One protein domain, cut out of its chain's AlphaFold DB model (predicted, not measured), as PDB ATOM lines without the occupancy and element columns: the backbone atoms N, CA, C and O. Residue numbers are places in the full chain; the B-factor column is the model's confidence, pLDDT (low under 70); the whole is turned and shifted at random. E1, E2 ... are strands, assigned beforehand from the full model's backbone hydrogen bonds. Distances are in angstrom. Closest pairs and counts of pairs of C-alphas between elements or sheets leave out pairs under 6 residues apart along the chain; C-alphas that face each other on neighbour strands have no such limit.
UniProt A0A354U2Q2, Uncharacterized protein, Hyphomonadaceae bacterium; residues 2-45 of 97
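What this domain is: This is residues 2 to 45 of the 97 residues of an uncharacterized protein of Hyphomonadaceae bacterium (UniProt A0A354U2Q2). This is a small piece with little regular structure: a three-stranded antiparallel sheet in the order E1, E2, E3, its strands joined one after the next by hairpins, with a long stretch without a named element, residues 2 to 15, leading into the edge strand E1, its C-alphas 7 to 14 A from the mean of all C-alphas. The printed part has 44 residues with three named strands and no named helix. The class is all strand, with 13 residues in named elements. It is compact, radius of gyration of the C-alphas 10.3 A, spanning 28 by 23 by 14 A.

Where its parts are: E1, residues 16 to 20, begins at C-alpha 16 (157.805, 172.523, 178.190) and is 11.9 A long. E2, residues 29 to 32, is 10.3 A. E3, residues 37 to 40, is 10.5 A and ends at C-alpha 40 (163.383, 164.805, 185.872).

How they stand to each other: The strands make a meander, each the antiparallel neighbour of the one before. Hairpin E1 and E2 has an angle of 150 degrees, with N 17 and O 31 at 2.9 A, within hydrogen-bond range. Hairpin E2 and E3 has 166 degrees, with N 30 and O 39 within hydrogen-bond range at 2.9 A. E1 and E3 are edge strands.

The domain as a whole: The C-alphas of Gln 6 and Gly 35 are farthest apart, 27.9 A. The printed part has no cut. No link is long. No printed residue is under 70 in pLDDT.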
ATOM      1  N   GLY A   2     167.900 155.713 188.879       86.50
ATOM      2  CA  GLY A   2     166.830 155.072 189.643       86.50
ATOM      3  C   GLY A   2     165.450 155.668 189.358       86.50
ATOM      4  O   GLY A   2     165.322 156.839 189.004       86.50
ATOM      5  N   VAL A   3     164.394 154.873 189.534       90.31
ATOM      6  CA  VAL A   3     162.999 155.328 189.430       90.31
ATOM      7  C   VAL A   3     162.182 154.772 190.595       90.31
ATOM      8  O   VAL A   3     162.281 153.598 190.931       90.31
ATOM      9  N   SER A   4     161.355 155.605 191.227       91.12
ATOM     10  CA  SER A   4     160.391 155.158 192.241       91.12
ATOM     11  C   SER A   4     159.129 156.014 192.177       91.12
ATOM     12  O   SER A   4     158.857 156.832 193.055       91.12
ATOM     13  N   ARG A   5     158.327 155.795 191.137       90.50
ATOM     14  CA  ARG A   5     157.049 156.479 190.918       90.50
ATOM     15  C   ARG A   5     156.070 155.564 190.194       90.50
ATOM     16  O   ARG A   5     156.487 154.626 189.522       90.50
ATOM     17  N   GLN A   6     154.783 155.855 190.336       90.62
ATOM     18  CA  GLN A   6     153.713 155.176 189.595       90.62
ATOM     19  C   GLN A   6     153.093 156.096 188.551       90.62
ATOM     20  O   GLN A   6     152.763 155.650 187.458       90.62
ATOM     21  N   ASP A   7     152.993 157.381 188.878       95.62
ATOM     22  CA  ASP A   7     152.428 158.373 187.982       95.62
ATOM     23  C   ASP A   7     153.477 158.927 187.020       95.62
ATOM     24  O   ASP A   7     154.695 158.819 187.227       95.62
ATOM     25  N   GLN A   8     152.980 159.528 185.944       97.25
ATOM     26  CA  GLN A   8     153.791 160.164 184.925       97.25
ATOM     27  C   GLN A   8     153.161 161.450 184.401       97.25
ATOM     28  O   GLN A   8     151.939 161.603 184.391       97.25
ATOM     29  N   VAL A   9     153.999 162.345 183.881       97.19
ATOM     30  CA  VAL A   9     153.530 163.465 183.061       97.19
ATOM     31  C   VAL A   9     153.017 162.928 181.722       97.19
ATOM     32  O   VAL A   9     153.796 162.604 180.830       97.19
ATOM     33  N   SER A  10     151.698 162.834 181.569       96.50
ATOM     34  CA  SER A  10     151.063 162.440 180.304       96.50
ATOM     35  C   SER A  10     150.917 163.612 179.331       96.50
ATOM     36  O   SER A  10     151.054 163.436 178.124       96.50
ATOM     37  N   SER A  11     150.684 164.818 179.854       97.38
ATOM     38  CA  SER A  11     150.562 166.051 179.078       97.38
ATOM     39  C   SER A  11     151.495 167.114 179.668       97.38
ATOM     40  O   SER A  11     151.241 167.593 180.777       97.38
ATOM     41  N   PRO A  12     152.608 167.449 178.990       97.56
ATOM     42  CA  PRO A  12     153.478 168.526 179.437       97.56
ATOM     43  C   PRO A  12     152.782 169.883 179.238       97.56
ATOM     44  O   PRO A  12     151.941 170.021 178.345       97.56
ATOM     45  N   PRO A  13     153.114 170.905 180.045       97.00
ATOM     46  CA  PRO A  13     152.587 172.245 179.817       97.00
ATOM     47  C   PRO A  13     153.089 172.810 178.474       97.00
ATOM     48  O   PRO A  13     154.141 172.385 177.992       97.00
ATOM     49  N   PRO A  14     152.389 173.796 177.877       97.62
ATOM     50  CA  PRO A  14     152.711 174.306 176.538       97.62
ATOM     51  C   PRO A  14     154.117 174.894 176.384       97.62
ATOM     52  O   PRO A  14     154.621 175.008 175.272       97.62
ATOM     53  N   ASP A  15     154.737 175.303 177.487       97.69
ATOM     54  CA  ASP A  15     156.067 175.898 177.516       97.69
ATOM     55  C   ASP A  15     157.174 174.894 177.881       97.69
ATOM     56  O   ASP A  15     158.319 175.299 178.082       97.69
ATOM     57  N   ALA A  16     156.851 173.599 177.967       98.06
ATOM     58  CA  ALA A  16     157.805 172.523 178.190       98.06
ATOM     59  C   ALA A  16     158.084 171.725 176.914       98.06
ATOM     60  O   ALA A  16     157.181 171.415 176.138       98.06
ATOM     61  N   ILE A  17     159.339 171.314 176.754       97.12
ATOM     62  CA  ILE A  17     159.771 170.357 175.738       97.12
ATOM     63  C   ILE A  17     160.296 169.090 176.410       97.12
ATOM     64  O   ILE A  17     161.034 169.163 177.396       97.12
ATOM     65  N   ALA A  18     159.919 167.928 175.879       97.69
ATOM     66  CA  ALA A  18     160.485 166.654 176.304       97.69
ATOM     67  C   ALA A  18     161.911 166.511 175.766       97.69
ATOM     68  O   ALA A  18     162.146 166.614 174.564       97.69
ATOM     69  N   ILE A  19     162.854 166.277 176.674       96.19
ATOM     70  CA  ILE A  19     164.283 166.096 176.371       96.19
ATOM     71  C   ILE A  19     164.783 164.694 176.742       96.19
ATOM     72  O   ILE A  19     165.952 164.378 176.548       96.19
ATOM     73  N   GLY A  20     163.904 163.848 177.282       95.12
ATOM     74  CA  GLY A  20     164.213 162.473 177.647       95.12
ATOM     75  C   GLY A  20     162.974 161.723 178.129       95.12
ATOM     76  O   GLY A  20     162.052 162.311 178.701       95.12
ATOM     77  N   GLY A  21     162.959 160.414 177.900       95.00
ATOM     78  CA  GLY A  21     161.811 159.559 178.167       95.00
ATOM     79  C   GLY A  21     162.099 158.092 177.883       95.00
ATOM     80  O   GLY A  21     163.168 157.739 177.390       95.00
ATOM     81  N   ASN A  22     161.126 157.247 178.203       93.19
ATOM     82  CA  ASN A  22     161.075 155.843 177.803       93.19
ATOM     83  C   ASN A  22     159.630 155.453 177.446       93.19
ATOM     84  O   ASN A  22     158.727 156.283 177.554       93.19
ATOM     85  N   ASP A  23     159.405 154.198 177.055       94.56
ATOM     86  CA  ASP A  23     158.086 153.718 176.613       94.56
ATOM     87  C   ASP A  23     156.997 153.848 177.689       94.56
ATOM     88  O   ASP A  23     155.834 154.091 177.375       94.56
ATOM     89  N   PHE A  24     157.368 153.725 178.967       93.81
ATOM     90  CA  PHE A  24     156.440 153.943 180.074       93.81
ATOM     91  C   PHE A  24     156.165 155.431 180.302       93.81
ATOM     92  O   PHE A  24     155.032 155.787 180.609       93.81
ATOM     93  N   ALA A  25     157.184 156.285 180.180       96.50
ATOM     94  CA  ALA A  25     157.110 157.711 180.442       96.50
ATOM     95  C   ALA A  25     157.885 158.546 179.425       96.50
ATOM     96  O   ALA A  25     159.055 158.882 179.619       96.50
ATOM     97  N   SER A  26     157.187 158.943 178.366       96.81
ATOM     98  CA  SER A  26     157.737 159.736 177.263       96.81
ATOM     99  C   SER A  26     158.187 161.139 177.684       96.81
ATOM    100  O   SER A  26     159.137 161.672 177.121       96.81
ATOM    101  N   ASN A  27     157.563 161.713 178.717       97.69
ATOM    102  CA  ASN A  27     157.894 163.028 179.274       97.69
ATOM    103  C   ASN A  27     158.672 162.898 180.600       97.69
ATOM    104  O   ASN A  27     158.310 163.506 181.612       97.69
ATOM    105  N   ALA A  28     159.683 162.025 180.660       96.94
ATOM    106  CA  ALA A  28     160.441 161.781 181.896       96.94
ATOM    107  C   ALA A  28     161.432 162.899 182.234       96.94
ATOM    108  O   ALA A  28     161.764 163.060 183.405       96.94
ATOM    109  N   ALA A  29     161.889 163.661 181.245       96.94
ATOM    110  CA  ALA A  29     162.725 164.833 181.434       96.94
ATOM    111  C   ALA A  29     162.183 165.997 180.602       96.94
ATOM    112  O   ALA A  29     161.940 165.840 179.401       96.94
ATOM    113  N   LEU A  30     161.989 167.154 181.234       97.81
ATOM    114  CA  LEU A  30     161.432 168.349 180.602       97.81
ATOM    115  C   LEU A  30     162.374 169.539 180.770       97.81
ATOM    116  O   LEU A  30     162.929 169.737 181.847       97.81
ATOM    117  N   ALA A  31     162.486 170.365 179.733       96.62
ATOM    118  CA  ALA A  31     163.043 171.714 179.813       96.62
ATOM    119  C   ALA A  31     161.935 172.736 179.552       96.62
ATOM    120  O   ALA A  31     161.066 172.492 178.717       96.62
ATOM    121  N   TYR A  32     161.960 173.873 180.248       96.50
ATOM    122  CA  TYR A  32     160.907 174.886 180.141       96.50
ATOM    123  C   TYR A  32     161.443 176.178 179.523       96.50
ATOM    124  O   TYR A  32     162.462 176.699 179.960       96.50
ATOM    125  N   SER A  33     160.736 176.744 178.547       94.38
ATOM    126  CA  SER A  33     161.182 177.946 177.822       94.38
ATOM    127  C   SER A  33     161.141 179.228 178.661       94.38
ATOM    128  O   SER A  33     161.846 180.189 178.366       94.38
ATOM    129  N   ARG A  34     160.354 179.242 179.744       94.25
ATOM    130  CA  ARG A  34     160.207 180.389 180.658       94.25
ATOM    131  C   ARG A  34     161.433 180.681 181.538       94.25
ATOM    132  O   ARG A  34     161.401 181.631 182.316       94.25
ATOM    133  N   GLY A  35     162.495 179.877 181.473       91.62
ATOM    134  CA  GLY A  35     163.726 180.121 182.226       91.62
ATOM    135  C   GLY A  35     164.651 178.906 182.286       91.62
ATOM    136  O   GLY A  35     164.355 177.885 181.678       91.62
ATOM    137  N   PRO A  36     165.762 178.976 183.043       91.88
ATOM    138  CA  PRO A  36     166.660 177.843 183.247       91.88
ATOM    139  C   PRO A  36     166.019 176.842 184.218       91.88
ATOM    140  O   PRO A  36     166.417 176.712 185.374       91.88
ATOM    141  N   ILE A  37     164.976 176.160 183.753       94.94
ATOM    142  CA  ILE A  37     164.228 175.167 184.511       94.94
ATOM    143  C   ILE A  37     164.280 173.853 183.740       94.94
ATOM    144  O   ILE A  37     163.921 173.795 182.562       94.94
ATOM    145  N   ILE A  38     164.686 172.802 184.441       95.81
ATOM    146  CA  ILE A  38     164.599 171.412 184.000       95.81
ATOM    147  C   ILE A  38     163.937 170.588 185.098       95.81
ATOM    148  O   ILE A  38     164.047 170.918 186.281       95.81
ATOM    149  N   SER A  39     163.237 169.529 184.716       96.12
ATOM    150  CA  SER A  39     162.689 168.544 185.647       96.12
ATOM    151  C   SER A  39     162.994 167.134 185.165       96.12
ATOM    152  O   SER A  39     163.075 166.879 183.963       96.12
ATOM    153  N   PHE A  40     163.161 166.222 186.117       95.81
ATOM    154  CA  PHE A  40     163.383 164.805 185.872       95.81
ATOM    155  C   PHE A  40     162.418 164.014 186.746       95.81
ATOM    156  O   PHE A  40     162.233 164.326 187.918       95.81
ATOM    157  N   GLN A  41     161.795 162.992 186.170       95.75
ATOM    158  CA  GLN A  41     160.975 162.040 186.911       95.75
ATOM    159  C   GLN A  41     161.780 160.825 187.404       95.75
ATOM    160  O   GLN A  41     161.228 159.951 188.071       95.75
ATOM    161  N   GLY A  42     163.044 160.706 186.995       94.00
ATOM    162  CA  GLY A  42     163.986 159.762 187.586       94.00
ATOM    163  C   GLY A  42     164.819 160.424 188.674       94.00
ATOM    164  O   GLY A  42     164.816 161.647 188.801       94.00
ATOM    165  N   HIS A  43     165.527 159.590 189.426       95.38
ATOM    166  CA  HIS A  43     166.259 159.964 190.625       95.38
ATOM    167  C   HIS A  43     167.766 159.720 190.450       95.38
ATOM    168  O   HIS A  43     168.270 158.674 190.874       95.38
ATOM    169  N   PRO A  44     168.501 160.625 189.778       93.81
ATOM    170  CA  PRO A  44     169.958 160.535 189.676       93.81
ATOM    171  C   PRO A  44     170.664 160.790 191.019       93.81
ATOM    172  O   PRO A  44     171.868 160.595 191.131       93.81
ATOM    173  N   GLU A  45     169.933 161.220 192.046       94.94
ATOM    174  CA  GLU A  45     170.408 161.351 193.421       94.94
ATOM    175  C   GLU A  45     170.385 160.033 194.210       94.94
ATOM    176  O   GLU A  45     170.939 159.966 195.309       94.94
TER     177      GLU A  45